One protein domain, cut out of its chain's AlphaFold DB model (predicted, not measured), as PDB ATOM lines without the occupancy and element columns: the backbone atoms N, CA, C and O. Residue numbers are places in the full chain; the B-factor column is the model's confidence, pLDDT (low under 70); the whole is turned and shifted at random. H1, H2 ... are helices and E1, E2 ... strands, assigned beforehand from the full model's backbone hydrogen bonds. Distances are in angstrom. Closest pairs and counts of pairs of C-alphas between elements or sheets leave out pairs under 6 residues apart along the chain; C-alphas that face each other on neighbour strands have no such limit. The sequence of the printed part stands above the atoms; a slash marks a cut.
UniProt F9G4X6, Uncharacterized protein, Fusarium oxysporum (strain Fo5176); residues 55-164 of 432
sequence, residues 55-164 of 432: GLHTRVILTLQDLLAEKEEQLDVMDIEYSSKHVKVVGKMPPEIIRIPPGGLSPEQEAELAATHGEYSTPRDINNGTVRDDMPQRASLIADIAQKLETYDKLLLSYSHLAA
ATOM      1  N   GLY A  55      -8.162 -34.016 -28.090       92.94
ATOM      2  CA  GLY A  55      -7.479 -34.144 -26.804       92.94
ATOM      3  C   GLY A  55      -6.031 -33.644 -26.808       92.94
ATOM      4  O   GLY A  55      -5.593 -33.075 -25.812       92.94
ATOM      5  N   LEU A  56      -5.286 -33.823 -27.906       94.69
ATOM      6  CA  LEU A  56      -3.898 -33.354 -27.991       94.69
ATOM      7  C   LEU A  56      -3.838 -31.836 -28.155       94.69
ATOM      8  O   LEU A  56      -3.099 -31.189 -27.419       94.69
ATOM      9  N   HIS A  57      -4.654 -31.264 -29.046       95.31
ATOM     10  CA  HIS A  57      -4.730 -29.812 -29.212       95.31
ATOM     11  C   HIS A  57      -5.117 -29.115 -27.909       95.31
ATOM     12  O   HIS A  57      -4.421 -28.197 -27.486       95.31
ATOM     13  N   THR A  58      -6.163 -29.593 -27.229       94.81
ATOM     14  CA  THR A  58      -6.590 -29.022 -25.947       94.81
ATOM     15  C   THR A  58      -5.475 -29.078 -24.903       94.81
ATOM     16  O   THR A  58      -5.252 -28.088 -24.217       94.81
ATOM     17  N   ARG A  59      -4.729 -30.187 -24.799       97.19
ATOM     18  CA  ARG A  59      -3.599 -30.283 -23.858       97.19
ATOM     19  C   ARG A  59      -2.511 -29.255 -24.158       97.19
ATOM     20  O   ARG A  59      -2.077 -28.575 -23.241       97.19
ATOM     21  N   VAL A  60      -2.111 -29.115 -25.422       97.00
ATOM     22  CA  VAL A  60      -1.071 -28.149 -25.814       97.00
ATOM     23  C   VAL A  60      -1.525 -26.711 -25.552       97.00
ATOM     24  O   VAL A  60      -0.755 -25.927 -25.004       97.00
ATOM     25  N   ILE A  61      -2.776 -26.372 -25.885       96.75
ATOM     26  CA  ILE A  61      -3.347 -25.040 -25.629       96.75
ATOM     27  C   ILE A  61      -3.353 -24.737 -24.127       96.75
ATOM     28  O   ILE A  61      -2.902 -23.669 -23.727       96.75
ATOM     29  N   LEU A  62      -3.800 -25.683 -23.293       97.50
ATOM     30  CA  LEU A  62      -3.818 -25.507 -21.838       97.50
ATOM     31  C   LEU A  62      -2.408 -25.350 -21.256       97.50
ATOM     32  O   LEU A  62      -2.207 -24.510 -20.387       97.50
ATOM     33  N   THR A  63      -1.424 -26.106 -21.751       97.75
ATOM     34  CA  THR A  63      -0.024 -25.941 -21.331       97.75
ATOM     35  C   THR A  63       0.525 -24.566 -21.710       97.75
ATOM     36  O   THR A  63       1.203 -23.940 -20.906       97.75
ATOM     37  N   LEU A  64       0.228 -24.064 -22.911       97.19
ATOM     38  CA  LEU A  64       0.646 -22.719 -23.315       97.19
ATOM     39  C   LEU A  64      -0.042 -21.627 -22.489       97.19
ATOM     40  O   LEU A  64       0.602 -20.640 -22.150       97.19
ATOM     41  N   GLN A  65      -1.317 -21.815 -22.146       97.62
ATOM     42  CA  GLN A  65      -2.063 -20.892 -21.295       97.62
ATOM     43  C   GLN A  65      -1.450 -20.796 -19.891       97.62
ATOM     44  O   GLN A  65      -1.286 -19.695 -19.379       97.62
ATOM     45  N   ASP A  66      -1.076 -21.930 -19.297       98.06
ATOM     46  CA  ASP A  66      -0.404 -21.980 -17.993       98.06
ATOM     47  C   ASP A  66       0.964 -21.274 -18.030       98.06
ATOM     48  O   ASP A  66       1.251 -20.414 -17.203       98.06
ATOM     49  N   LEU A  67       1.767 -21.534 -19.069       97.69
ATOM     50  CA  LEU A  67       3.059 -20.863 -19.269       97.69
ATOM     51  C   LEU A  67       2.934 -19.349 -19.492       97.69
ATOM     52  O   LEU A  67       3.853 -18.601 -19.160       97.69
ATOM     53  N   LEU A  68       1.843 -18.892 -20.111       97.94
ATOM     54  CA  LEU A  68       1.554 -17.467 -20.264       97.94
ATOM     55  C   LEU A  68       1.118 -16.849 -18.933       97.94
ATOM     56  O   LEU A  68       1.607 -15.773 -18.605       97.94
ATOM     57  N   ALA A  69       0.288 -17.545 -18.152       98.00
ATOM     58  CA  ALA A  69      -0.131 -17.098 -16.825       98.00
ATOM     59  C   ALA A  69       1.060 -16.967 -15.857       98.00
ATOM     60  O   ALA A  69       1.163 -15.977 -15.141       98.00
ATOM     61  N   GLU A  70       2.016 -17.905 -15.891       97.75
ATOM     62  CA  GLU A  70       3.256 -17.802 -15.105       97.75
ATOM     63  C   GLU A  70       4.059 -16.540 -15.472       97.75
ATOM     64  O   GLU A  70       4.644 -15.876 -14.619       97.75
ATOM     65  N   LYS A  71       4.094 -16.183 -16.760       96.69
ATOM     66  CA  LYS A  71       4.823 -15.001 -17.240       96.69
ATOM     67  C   LYS A  71       4.106 -13.699 -16.943       96.69
ATOM     68  O   LYS A  71       4.776 -12.703 -16.692       96.69
ATOM     69  N   GLU A  72       2.780 -13.717 -16.973       97.25
ATOM     70  CA  GLU A  72       1.940 -12.614 -16.517       97.25
ATOM     71  C   GLU A  72       2.201 -12.340 -15.032       97.25
ATOM     72  O   GLU A  72       2.530 -11.213 -14.683       97.25
ATOM     73  N   GLU A  73       2.230 -13.376 -14.186       96.75
ATOM     74  CA  GLU A  73       2.584 -13.225 -12.767       96.75
ATOM     75  C   GLU A  73       4.009 -12.672 -12.584       96.75
ATOM     76  O   GLU A  73       4.234 -11.773 -11.773       96.75
ATOM     77  N   GLN A  74       4.989 -13.155 -13.358       95.44
ATOM     78  CA  GLN A  74       6.353 -12.610 -13.326       95.44
ATOM     79  C   GLN A  74       6.399 -11.129 -13.728       95.44
ATOM     80  O   GLN A  74       7.167 -10.362 -13.144       95.44
ATOM     81  N   LEU A  75       5.592 -10.728 -14.713       94.25
ATOM     82  CA  LEU A  75       5.492  -9.344 -15.161       94.25
ATOM     83  C   LEU A  75       4.828  -8.468 -14.091       94.25
ATOM     84  O   LEU A  75       5.374  -7.418 -13.760       94.25
ATOM     85  N   ASP A  76       3.742  -8.942 -13.479       93.25
ATOM     86  CA  ASP A  76       3.052  -8.264 -12.379       93.25
ATOM     87  C   ASP A  76       3.985  -8.042 -11.182       93.25
ATOM     88  O   ASP A  76       4.011  -6.962 -10.587       93.25
ATOM     89  N   VAL A  77       4.809  -9.039 -10.840       91.88
ATOM     90  CA  VAL A  77       5.820  -8.914  -9.778       91.88
ATOM     91  C   VAL A  77       6.851  -7.835 -10.119       91.88
ATOM     92  O   VAL A  77       7.179  -7.022  -9.250       91.88
ATOM     93  N   MET A  78       7.343  -7.787 -11.364       89.19
ATOM     94  CA  MET A  78       8.268  -6.735 -11.806       89.19
ATOM     95  C   MET A  78       7.611  -5.353 -11.777       89.19
ATOM     96  O   MET A  78       8.234  -4.392 -11.330       89.19
ATOM     97  N   ASP A  79       6.356  -5.239 -12.205       88.50
ATOM     98  CA  ASP A  79       5.633  -3.969 -12.211       88.50
ATOM     99  C   ASP A  79       5.368  -3.457 -10.789       88.50
ATOM    100  O   ASP A  79       5.520  -2.259 -10.526       88.50
ATOM    101  N   ILE A  80       5.075  -4.351  -9.839       87.25
ATOM    102  CA  ILE A  80       5.000  -4.019  -8.410       87.25
ATOM    103  C   ILE A  80       6.369  -3.560  -7.885       87.25
ATOM    104  O   ILE A  80       6.449  -2.551  -7.177       87.25
ATOM    105  N   GLU A  81       7.450  -4.271  -8.223       84.88
ATOM    106  CA  GLU A  81       8.807  -3.938  -7.774       84.88
ATOM    107  C   GLU A  81       9.261  -2.569  -8.302       84.88
ATOM    108  O   GLU A  81       9.700  -1.722  -7.519       84.88
ATOM    109  N   TYR A  82       9.080  -2.306  -9.597       83.19
ATOM    110  CA  TYR A  82       9.472  -1.051 -10.247       83.19
ATOM    111  C   TYR A  82       8.535   0.120  -9.948       83.19
ATOM    112  O   TYR A  82       8.938   1.272 -10.084       83.19
ATOM    113  N   SER A  83       7.301  -0.135  -9.505       82.06
ATOM    114  CA  SER A  83       6.414   0.916  -8.996       82.06
ATOM    115  C   SER A  83       6.796   1.375  -7.580       82.06
ATOM    116  O   SER A  83       6.335   2.424  -7.115       82.06
ATOM    117  N   SER A  84       7.638   0.619  -6.871       79.19
ATOM    118  CA  SER A  84       8.004   0.948  -5.499       79.19
ATOM    119  C   SER A  84       9.034   2.088  -5.431       79.19
ATOM    120  O   SER A  84      10.103   2.041  -6.030       79.19
ATOM    121  N   LYS A  85       8.760   3.106  -4.598       72.81
ATOM    122  CA  LYS A  85       9.682   4.242  -4.344       72.81
ATOM    123  C   LYS A  85      11.034   3.842  -3.740       72.81
ATOM    124  O   LYS A  85      11.932   4.669  -3.602       72.81
ATOM    125  N   HIS A  86      11.141   2.594  -3.303       75.75
ATOM    126  CA  HIS A  86      12.293   2.042  -2.612       75.75
ATOM    127  C   HIS A  86      13.209   1.282  -3.570       75.75
ATOM    128  O   HIS A  86      14.032   0.510  -3.106       75.75
ATOM    129  N   VAL A  87      13.075   1.451  -4.885       78.25
ATOM    130  CA  VAL A  87      13.913   0.774  -5.872       78.25
ATOM    131  C   VAL A  87      14.543   1.820  -6.788       78.25
ATOM    132  O   VAL A  87      13.847   2.670  -7.335       78.25
ATOM    133  N   LYS A  88      15.872   1.789  -6.932       80.75
ATOM    134  CA  LYS A  88      16.626   2.688  -7.821       80.75
ATOM    135  C   LYS A  88      17.670   1.929  -8.628       80.75
ATOM    136  O   LYS A  88      18.150   0.880  -8.202       80.75
ATOM    137  N   VAL A  89      18.042   2.487  -9.777       80.44
ATOM    138  CA  VAL A  89      19.052   1.926 -10.687       80.44
ATOM    139  C   VAL A  89      20.381   2.652 -10.530       80.44
ATOM    140  O   VAL A  89      20.416   3.879 -10.407       80.44
ATOM    141  N   VAL A  90      21.474   1.886 -10.566       78.69
ATOM    142  CA  VAL A  90      22.845   2.379 -10.400       78.69
ATOM    143  C   VAL A  90      23.723   2.005 -11.604       78.69
ATOM    144  O   VAL A  90      23.632   0.908 -12.157       78.69
ATOM    145  N   GLY A  91      24.549   2.967 -12.037       66.06
ATOM    146  CA  GLY A  91      25.252   3.016 -13.327       66.06
ATOM    147  C   GLY A  91      26.353   1.974 -13.560       66.06
ATOM    148  O   GLY A  91      27.532   2.315 -13.598       66.06
ATOM    149  N   LYS A  92      25.954   0.729 -13.824       64.12
ATOM    150  CA  LYS A  92      26.762  -0.296 -14.503       64.12
ATOM    151  C   LYS A  92      26.065  -0.744 -15.793       64.12
ATOM    152  O   LYS A  92      24.869  -0.527 -15.970       64.12
ATOM    153  N   MET A  93      26.821  -1.350 -16.710       62.91
ATOM    154  CA  MET A  93      26.273  -2.168 -17.796       62.91
ATOM    155  C   MET A  93      26.581  -3.636 -17.470       62.91
ATOM    156  O   MET A  93      27.756  -4.003 -17.489       62.91
ATOM    157  N   PRO A  94      25.575  -4.476 -17.170       65.50
ATOM    158  CA  PRO A  94      24.142  -4.168 -17.084       65.50
ATOM    159  C   PRO A  94      23.762  -3.337 -15.835       65.50
ATOM    160  O   PRO A  94      24.497  -3.369 -14.845       65.50
ATOM    161  N   PRO A  95      22.639  -2.588 -15.880       72.50
ATOM    162  CA  PRO A  95      22.161  -1.775 -14.760       72.50
ATOM    163  C   PRO A  95      21.840  -2.638 -13.539       72.50
ATOM    164  O   PRO A  95      21.216  -3.692 -13.662       72.50
ATOM    165  N   GLU A  96      22.257  -2.177 -12.361       76.19
ATOM    166  CA  GLU A  96      22.047  -2.879 -11.093       76.19
ATOM    167  C   GLU A  96      20.921  -2.205 -10.295       76.19
ATOM    168  O   GLU A  96      20.871  -0.974 -10.199       76.19
ATOM    169  N   ILE A  97      19.998  -3.011  -9.761       79.88
ATOM    170  CA  ILE A  97      18.805  -2.557  -9.036       79.88
ATOM    171  C   ILE A  97      19.073  -2.632  -7.532       79.88
ATOM    172  O   ILE A  97      19.450  -3.686  -7.021       79.88
ATOM    173  N   ILE A  98      18.843  -1.532  -6.815       81.31
ATOM    174  CA  ILE A  98      19.127  -1.421  -5.379       81.31
ATOM    175  C   ILE A  98      17.862  -1.045  -4.617       81.31
ATOM    176  O   ILE A  98      17.114  -0.156  -5.030       81.31
ATOM    177  N   ARG A  99      17.638  -1.716  -3.480       82.00
ATOM    178  CA  ARG A  99      16.532  -1.425  -2.563       82.00
ATOM    179  C   ARG A  99      16.935  -0.379  -1.527       82.00
ATOM    180  O   ARG A  99      17.980  -0.495  -0.895       82.00
ATOM    181  N   ILE A 100      16.086   0.619  -1.329       80.31
ATOM    182  CA  ILE A 100      16.295   1.760  -0.440       80.31
ATOM    183  C   ILE A 100      15.440   1.582   0.814       80.31
ATOM    184  O   ILE A 100      14.255   1.272   0.698       80.31
ATOM    185  N   PRO A 101      15.990   1.797   2.017       78.69
ATOM    186  CA  PRO A 101      15.208   1.746   3.245       78.69
ATOM    187  C   PRO A 101      14.107   2.824   3.288       78.69
ATOM    188  O   PRO A 101      14.266   3.903   2.705       78.69
ATOM    189  N   PRO A 102      13.003   2.590   4.018       73.31
ATOM    190  CA  PRO A 102      12.019   3.632   4.292       73.31
ATOM    191  C   PRO A 102      12.680   4.783   5.066       73.31
ATOM    192  O   PRO A 102      13.110   4.606   6.203       73.31
ATOM    193  N   GLY A 103      12.780   5.954   4.428       73.12
ATOM    194  CA  GLY A 103      13.512   7.123   4.940       73.12
ATOM    195  C   GLY A 103      14.655   7.615   4.041       73.12
ATOM    196  O   GLY A 103      15.169   8.702   4.284       73.12
ATOM    197  N   GLY A 104      15.000   6.876   2.979       74.88
ATOM    198  CA  GLY A 104      16.125   7.206   2.093       74.88
ATOM    199  C   GLY A 104      17.431   6.532   2.525       74.88
ATOM    200  O   GLY A 104      17.449   5.777   3.495       74.88
ATOM    201  N   LEU A 105      18.519   6.768   1.785       76.06
ATOM    202  CA  LEU A 105      19.858   6.346   2.210       76.06
ATOM    203  C   LEU A 105      20.438   7.381   3.185       76.06
ATOM    204  O   LEU A 105      20.227   8.582   3.015       76.06
ATOM    205  N   SER A 106      21.174   6.928   4.202       81.69
ATOM    206  CA  SER A 106      21.987   7.837   5.016       81.69
ATOM    207  C   SER A 106      23.194   8.352   4.209       81.69
ATOM    208  O   SER A 106      23.632   7.674   3.277       81.69
ATOM    209  N   PRO A 107      23.795   9.499   4.580       80.56
ATOM    210  CA  PRO A 107      24.988  10.020   3.903       80.56
ATOM    211  C   PRO A 107      26.161   9.025   3.871       80.56
ATOM    212  O   PRO A 107      26.944   9.008   2.927       80.56
ATOM    213  N   GLU A 108      26.267   8.170   4.892       81.44
ATOM    214  CA  GLU A 108      27.283   7.115   4.975       81.44
ATOM    215  C   GLU A 108      27.009   5.988   3.972       81.44
ATOM    216  O   GLU A 108      27.924   5.540   3.284       81.44
ATOM    217  N   GLN A 109      25.744   5.576   3.826       79.06
ATOM    218  CA  GLN A 109      25.340   4.552   2.861       79.06
ATOM    219  C   GLN A 109      25.463   5.049   1.417       79.06
ATOM    220  O   GLN A 109      25.831   4.280   0.536       79.06
ATOM    221  N   GLU A 110      25.189   6.332   1.160       76.25
ATOM    222  CA  GLU A 110      25.419   6.940  -0.155       76.25
ATOM    223  C   GLU A 110      26.912   6.974  -0.508       76.25
ATOM    224  O   GLU A 110      27.276   6.662  -1.643       76.25
ATOM    225  N   ALA A 111      27.780   7.289   0.461       77.38
ATOM    226  CA  ALA A 111      29.230   7.273   0.272       77.38
ATOM    227  C   ALA A 111      29.773   5.852   0.035       77.38
ATOM    228  O   ALA A 111      30.627   5.653  -0.830       77.38
ATOM    229  N   GLU A 112      29.251   4.853   0.750       79.38
ATOM    230  CA  GLU A 112      29.598   3.439   0.558       79.38
ATOM    231  C   GLU A 112      29.130   2.914  -0.811       79.38
ATOM    232  O   GLU A 112      29.863   2.205  -1.510       79.38
ATOM    233  N   LEU A 113      27.937   3.324  -1.246       76.56
ATOM    234  CA  LEU A 113      27.397   2.990  -2.559       76.56
ATOM    235  C   LEU A 113      28.223   3.626  -3.687       76.56
ATOM    236  O   LEU A 113      28.585   2.947  -4.648       76.56
ATOM    237  N   ALA A 114      28.594   4.900  -3.538       76.00
ATOM    238  CA  ALA A 114      29.471   5.600  -4.473       76.00
ATOM    239  C   ALA A 114      30.870   4.960  -4.539       76.00
ATOM    240  O   ALA A 114      31.451   4.863  -5.620       76.00
ATOM    241  N   ALA A 115      31.395   4.454  -3.417       79.06
ATOM    242  CA  ALA A 115      32.654   3.709  -3.390       79.06
ATOM    243  C   ALA A 115      32.551   2.346  -4.104       79.06
ATOM    244  O   ALA A 115      33.497   1.923  -4.769       79.06
ATOM    245  N   THR A 116      31.398   1.675  -4.011       78.69
ATOM    246  CA  THR A 116      31.163   0.330  -4.573       78.69
ATOM    247  C   THR A 116      30.825   0.351  -6.069       78.69
ATOM    248  O   THR A 116      31.224  -0.546  -6.822       78.69
ATOM    249  N   HIS A 117      30.087   1.364  -6.526       71.94
ATOM    250  CA  HIS A 117      29.596   1.456  -7.905       71.94
ATOM    251  C   HIS A 117      30.271   2.574  -8.724       71.94
ATOM    252  O   HIS A 117      30.044   2.658  -9.932       71.94
ATOM    253  N   GLY A 118      31.160   3.368  -8.115       70.50
ATOM    254  CA  GLY A 118      31.956   4.419  -8.755       70.50
ATOM    255  C   GLY A 118      31.369   5.823  -8.573       70.50
ATOM    256  O   GLY A 118      30.167   5.994  -8.401       70.50
ATOM    257  N   GLU A 119      32.214   6.852  -8.666       60.34
ATOM    258  CA  GLU A 119      31.878   8.264  -8.386       60.34
ATOM    259  C   GLU A 119      30.701   8.820  -9.223       60.34
ATOM    260  O   GLU A 119      30.025   9.760  -8.818       60.34
ATOM    261  N   TYR A 120      30.381   8.191 -10.361       58.31
ATOM    262  CA  TYR A 120      29.277   8.582 -11.255       58.31
ATOM    263  C   TYR A 120      27.973   7.789 -11.053       58.31
ATOM    264  O   TYR A 120      26.992   7.991 -11.775       58.31
ATOM    265  N   SER A 121      27.935   6.884 -10.079       64.12
ATOM    266  CA  SER A 121      26.855   5.918  -9.876       64.12
ATOM    267  C   SER A 121      25.728   6.465  -8.984       64.12
ATOM    268  O   SER A 121      25.364   5.915  -7.952       64.12
ATOM    269  N   THR A 122      25.145   7.591  -9.386       66.06
ATOM    270  CA  THR A 122      24.007   8.175  -8.655       66.06
ATOM    271  C   THR A 122      22.760   7.285  -8.789       66.06
ATOM    272  O   THR A 122      22.372   6.978  -9.920       66.06
ATOM    273  N   PRO A 123      22.103   6.875  -7.682       73.12
ATOM    274  CA  PRO A 123      20.847   6.132  -7.744       73.12
ATOM    275  C   PRO A 123      19.753   6.956  -8.417       73.12
ATOM    276  O   PRO A 123      19.350   8.004  -7.906       73.12
ATOM    277  N   ARG A 124      19.247   6.471  -9.550       76.69
ATOM    278  CA  ARG A 124      18.156   7.116 -10.292       76.69
ATOM    279  C   ARG A 124      16.849   6.373 -10.082       76.69
ATOM    280  O   ARG A 124      16.840   5.150  -9.959       76.69
ATOM    281  N   ASP A 125      15.766   7.137 -10.034       76.88
ATOM    282  CA  ASP A 125      14.413   6.589  -9.986       76.88
ATOM    283  C   ASP A 125      14.095   5.846 -11.292       76.88
ATOM    284  O   ASP A 125      14.538   6.263 -12.369       76.88
ATOM    285  N   ILE A 126      13.355   4.741 -11.201       76.44
ATOM    286  CA  ILE A 126      12.969   3.959 -12.378       76.44
ATOM    287  C   ILE A 126      11.813   4.680 -13.071       76.44
ATOM    288  O   ILE A 126      10.737   4.856 -12.504       76.44
ATOM    289  N   ASN A 127      12.007   5.085 -14.328       75.25
ATOM    290  CA  ASN A 127      10.929   5.674 -15.115       75.25
ATOM    291  C   ASN A 127       9.993   4.581 -15.646       75.25
ATOM    292  O   ASN A 127      10.138   4.117 -16.773       75.25
ATOM    293  N   ASN A 128       8.993   4.209 -14.849       75.94
ATOM    294  CA  ASN A 128       8.004   3.207 -15.246       75.94
ATOM    295  C   ASN A 128       6.933   3.727 -16.237       75.94
ATOM    296  O   ASN A 128       5.980   3.024 -16.556       75.94
ATOM    297  N   GLY A 129       7.042   4.977 -16.705       73.19
ATOM    298  CA  GLY A 129       6.069   5.600 -17.611       73.19
ATOM    299  C   GLY A 129       6.427   5.502 -19.096       73.19
ATOM    300  O   GLY A 129       5.592   5.818 -19.945       73.19
ATOM    301  N   THR A 130       7.655   5.098 -19.432       76.62
ATOM    302  CA  THR A 130       8.121   5.003 -20.822       76.62
ATOM    303  C   THR A 130       8.208   3.554 -21.284       76.62
ATOM    304  O   THR A 130       8.928   2.744 -20.722       76.62
ATOM    305  N   VAL A 131       7.512   3.245 -22.377       78.31
ATOM    306  CA  VAL A 131       7.602   1.937 -23.051       78.31
ATOM    307  C   VAL A 131       8.859   1.845 -23.931       78.31
ATOM    308  O   VAL A 131       9.298   0.762 -24.294       78.31
ATOM    309  N   ARG A 132       9.446   2.989 -24.314       76.81
ATOM    310  CA  ARG A 132      10.583   3.042 -25.255       76.81
ATOM    311  C   ARG A 132      11.930   2.730 -24.609       76.81
ATOM    312  O   ARG A 132      12.851   2.366 -25.327       76.81
ATOM    313  N   ASP A 133      12.043   2.944 -23.306       74.44
ATOM    314  CA  ASP A 133      13.295   2.849 -22.551       74.44
ATOM    315  C   ASP A 133      13.051   1.985 -21.315       74.44
ATOM    316  O   ASP A 133      13.013   2.463 -20.182       74.44
ATOM    317  N   ASP A 134      12.730   0.722 -21.585       79.19
ATOM    318  CA  ASP A 134      12.354  -0.247 -20.568       79.19
ATOM    319  C   ASP A 134      13.580  -0.972 -19.978       79.19
ATOM    320  O   ASP A 134      14.622  -1.109 -20.623       79.19
ATOM    321  N   MET A 135      13.448  -1.488 -18.755       82.06
ATOM    322  CA  MET A 135      14.455  -2.323 -18.114       82.06
ATOM    323  C   MET A 135      14.705  -3.583 -18.955       82.06
ATOM    324  O   MET A 135      13.752  -4.253 -19.366       82.06
ATOM    325  N   PRO A 136      15.974  -3.981 -19.169       83.62
ATOM    326  CA  PRO A 136      16.316  -5.076 -20.078       83.62
ATOM    327  C   PRO A 136      15.664  -6.407 -19.677       83.62
ATOM    328  O   PRO A 136      15.297  -7.195 -20.544       83.62
ATOM    329  N   GLN A 137      15.468  -6.642 -18.373       86.19
ATOM    330  CA  GLN A 137      14.778  -7.832 -17.866       86.19
ATOM    331  C   GLN A 137      13.303  -7.853 -18.288       86.19
ATOM    332  O   GLN A 137      12.854  -8.850 -18.853       86.19
ATOM    333  N   ARG A 138      12.569  -6.747 -18.095       88.44
ATOM    334  CA  ARG A 138      11.157  -6.655 -18.487       88.44
ATOM    335  C   ARG A 138      10.995  -6.706 -20.000       88.44
ATOM    336  O   ARG A 138      10.182  -7.483 -20.489       88.44
ATOM    337  N   ALA A 139      11.839  -5.993 -20.744       88.94
ATOM    338  CA  ALA A 139      11.855  -6.060 -22.202       88.94
ATOM    339  C   ALA A 139      12.087  -7.496 -22.711       88.94
ATOM    340  O   ALA A 139      11.404  -7.945 -23.631       88.94
ATOM    341  N   SER A 140      13.007  -8.244 -22.086       91.31
ATOM    342  CA  SER A 140      13.252  -9.649 -22.437       91.31
ATOM    343  C   SER A 140      12.062 -10.561 -22.117       91.31
ATOM    344  O   SER A 140      11.727 -11.427 -22.924       91.31
ATOM    345  N   LEU A 141      11.379 -10.332 -20.988       94.00
ATOM    346  CA  LEU A 141      10.181 -11.077 -20.605       94.00
ATOM    347  C   LEU A 141       9.014 -10.777 -21.553       94.00
ATOM    348  O   LEU A 141       8.368 -11.706 -22.024       94.00
ATOM    349  N   ILE A 142       8.786  -9.506 -21.897       94.25
ATOM    350  CA  ILE A 142       7.761  -9.086 -22.864       94.25
ATOM    351  C   ILE A 142       8.032  -9.697 -24.240       94.25
ATOM    352  O   ILE A 142       7.101 -10.175 -24.886       94.25
ATOM    353  N   ALA A 143       9.290  -9.726 -24.691       94.00
ATOM    354  CA  ALA A 143       9.651 -10.364 -25.954       94.00
ATOM    355  C   ALA A 143       9.332 -11.871 -25.946       94.00
ATOM    356  O   ALA A 143       8.778 -12.395 -26.914       94.00
ATOM    357  N   ASP A 144       9.621 -12.558 -24.838       96.00
ATOM    358  CA  ASP A 144       9.300 -13.976 -24.673       96.00
ATOM    359  C   ASP A 144       7.784 -14.237 -24.573       96.00
ATOM    360  O   ASP A 144       7.277 -15.199 -25.158       96.00
ATOM    361  N   ILE A 145       7.041 -13.362 -23.884       97.25
ATOM    362  CA  ILE A 145       5.572 -13.379 -23.854       97.25
ATOM    363  C   ILE A 145       5.031 -13.211 -25.270       97.25
ATOM    364  O   ILE A 145       4.216 -14.024 -25.691       97.25
ATOM    365  N   ALA A 146       5.503 -12.219 -26.029       97.12
ATOM    366  CA  ALA A 146       5.033 -11.951 -27.385       97.12
ATOM    367  C   ALA A 146       5.201 -13.174 -28.303       97.12
ATOM    368  O   ALA A 146       4.268 -13.546 -29.015       97.12
ATOM    369  N   GLN A 147       6.349 -13.854 -28.229       96.44
ATOM    370  CA  GLN A 147       6.600 -15.079 -28.992       96.44
ATOM    371  C   GLN A 147       5.641 -16.221 -28.602       96.44
ATOM    372  O   GLN A 147       5.131 -16.953 -29.462       96.44
ATOM    373  N   LYS A 148       5.384 -16.402 -27.301       96.31
ATOM    374  CA  LYS A 148       4.466 -17.441 -26.812       96.31
ATOM    375  C   LYS A 148       3.012 -17.124 -27.133       96.31
ATOM    376  O   LYS A 148       2.288 -18.030 -27.541       96.31
ATOM    377  N   LEU A 149       2.615 -15.861 -27.009       97.88
ATOM    378  CA  LEU A 149       1.278 -15.377 -27.333       97.88
ATOM    379  C   LEU A 149       0.971 -15.618 -28.814       97.88
ATOM    380  O   LEU A 149      -0.059 -16.195 -29.138       97.88
ATOM    381  N   GLU A 150       1.919 -15.316 -29.707       97.44
ATOM    382  CA  GLU A 150       1.776 -15.599 -31.139       97.44
ATOM    383  C   GLU A 150       1.544 -17.096 -31.407       97.44
ATOM    384  O   GLU A 150       0.704 -17.474 -32.227       97.44
ATOM    385  N   THR A 151       2.279 -17.965 -30.710       96.44
ATOM    386  CA  THR A 151       2.129 -19.422 -30.847       96.44
ATOM    387  C   THR A 151       0.770 -19.892 -30.323       96.44
ATOM    388  O   THR A 151       0.101 -20.693 -30.981       96.44
ATOM    389  N   TYR A 152       0.352 -19.376 -29.167       97.44
ATOM    390  CA  TYR A 152      -0.941 -19.662 -28.554       97.44
ATOM    391  C   TYR A 152      -2.100 -19.228 -29.460       97.44
ATOM    392  O   TYR A 152      -2.959 -20.049 -29.781       97.44
ATOM    393  N   ASP A 153      -2.077 -17.992 -29.959       97.12
ATOM    394  CA  ASP A 153      -3.125 -17.430 -30.813       97.12
ATOM    395  C   ASP A 153      -3.244 -18.188 -32.138       97.12
ATOM    396  O   ASP A 153      -4.347 -18.552 -32.557       97.12
ATOM    397  N   LYS A 154      -2.114 -18.506 -32.786       96.50
ATOM    398  CA  LYS A 154      -2.102 -19.325 -34.011       96.50
ATOM    399  C   LYS A 154      -2.704 -20.704 -33.771       96.50
ATOM    400  O   LYS A 154      -3.491 -21.189 -34.595       96.50
ATOM    401  N   LEU A 155      -2.349 -21.350 -32.661       96.00
ATOM    402  CA  LEU A 155      -2.874 -22.669 -32.324       96.00
ATOM    403  C   LEU A 155      -4.371 -22.607 -32.002       96.00
ATOM    404  O   LEU A 155      -5.127 -23.450 -32.476       96.00
ATOM    405  N   LEU A 156      -4.814 -21.594 -31.260       95.12
ATOM    406  CA  LEU A 156      -6.213 -21.412 -30.891       95.12
ATOM    407  C   LEU A 156      -7.087 -21.142 -32.122       95.12
ATOM    408  O   LEU A 156      -8.124 -21.785 -32.295       95.12
ATOM    409  N   LEU A 157      -6.649 -20.244 -33.011       95.06
ATOM    410  CA  LEU A 157      -7.354 -19.934 -34.255       95.06
ATOM    411  C   LEU A 157      -7.424 -21.155 -35.173       95.06
ATOM    412  O   LEU A 157      -8.517 -21.548 -35.586       95.06
ATOM    413  N   SER A 158      -6.286 -21.799 -35.451       92.69
ATOM    414  CA  SER A 158      -6.254 -23.001 -36.295       92.69
ATOM    415  C   SER A 158      -7.122 -24.121 -35.721       92.69
ATOM    416  O   SER A 158      -7.899 -24.736 -36.453       92.69
ATOM    417  N   TYR A 159      -7.081 -24.331 -34.406       93.44
ATOM    418  CA  TYR A 159      -7.906 -25.332 -33.749       93.44
ATOM    419  C   TYR A 159      -9.396 -24.987 -33.770       93.44
ATOM    420  O   TYR A 159     -10.216 -25.876 -33.987       93.44
ATOM    421  N   SER A 160      -9.769 -23.713 -33.614       91.75
ATOM    422  CA  SER A 160     -11.168 -23.285 -33.720       91.75
ATOM    423  C   SER A 160     -11.755 -23.611 -35.099       91.75
ATOM    424  O   SER A 160     -12.873 -24.123 -35.196       91.75
ATOM    425  N   HIS A 161     -10.966 -23.417 -36.161       89.81
ATOM    426  CA  HIS A 161     -11.350 -23.795 -37.517       89.81
ATOM    427  C   HIS A 161     -11.480 -25.311 -37.667       89.81
ATOM    428  O   HIS A 161     -12.466 -25.779 -38.231       89.81
ATOM    429  N   LEU A 162     -10.540 -26.090 -37.119       88.44
ATOM    430  CA  LEU A 162     -10.618 -27.556 -37.130       88.44
ATOM    431  C   LEU A 162     -11.821 -28.085 -36.338       88.44
ATOM    432  O   LEU A 162     -12.451 -29.059 -36.746       88.44
ATOM    433  N   ALA A 163     -12.165 -27.444 -35.221       86.81
ATOM    434  CA  ALA A 163     -13.297 -27.815 -34.379       86.81
ATOM    435  C   ALA A 163     -14.652 -27.533 -35.049       86.81
ATOM    436  O   ALA A 163     -15.622 -28.235 -34.763       86.81
ATOM    437  N   ALA A 164     -14.713 -26.547 -35.950       85.50
ATOM    438  CA  ALA A 164     -15.902 -26.241 -36.741       85.50
ATOM    439  C   ALA A 164     -16.163 -27.261 -37.868       85.50
ATOM    440  O   ALA A 164     -17.280 -27.333 -38.387       85.50
TER     441      ALA A 164
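This is residues 55 to 164 of the 432 residues of an uncharacterized protein of Fusarium oxysporum (strain Fo5176) (UniProt F9G4X6). Two long helices, H1 and H3, run side by side in opposite ways as a stalk, and a small, loosely built head lies beyond one end of it, made of a two-strand hairpin, E1 and E2, and the short helix H2 at the far tip. A long link, residues 118 to 135, leads from H2 back to the stalk, and its residues 124 to 125 pair with E1. The printed part has 110 residues, with three named helices and two named strands in the order H1, E1, E2, H2, H3; the sheet, E1 - E2, is antiparallel and the class is mostly helix. The whole is extended, a rod of 68 by 24 by 22 A, with a radius of gyration of the C-alphas of 20.3 A.

H1, residues 55 to 83, begins with C-alpha 55 at (-7.479, -34.144, -26.804) and is 41.7 A long. E1 is residues 87 to 90, 10.1 A, and E2 is residues 96 to 99, 10.3 A. H2, residues 107 to 117, spans 15.3 A. H3, residues 136 to 164, spans 42.0 A and ends with C-alpha 164 at (-15.902, -26.241, -36.741).

H1 and H3 touch at a shallow tilt of 27 degrees, opposite ways; their closest C-alphas are those of Leu 64 and Tyr 152, 6.3 A apart. The closest C-alphas of H1 and E1, Glu 81 and Val 87, are 7.2 A apart. E1 and E2 form an antiparallel hairpin, with N 88 and O 98 at 3.0 A and N 90 and O 96 at 2.9 A, within hydrogen-bond range. Residues 88 to 89 of E1 also pair antiparallel with residues 124 to 125. The closest C-alphas of E1 and H2, Val 90 and His 117, are 7.3 A apart. H2 is apart from H1 and H3. In H1, H2 and H3 every O i to N i+4 pair is within hydrogen-bond range.

The C-alphas of Glu 108 and Ala 164, the two farthest apart, are 68.7 A from each other. The printed part has no cut, and the link from H2 to H3, 18 residues, is long. Residues 91 to 94 and 119 to 122 have pLDDT under 70; the mean of the printed part is 84.9.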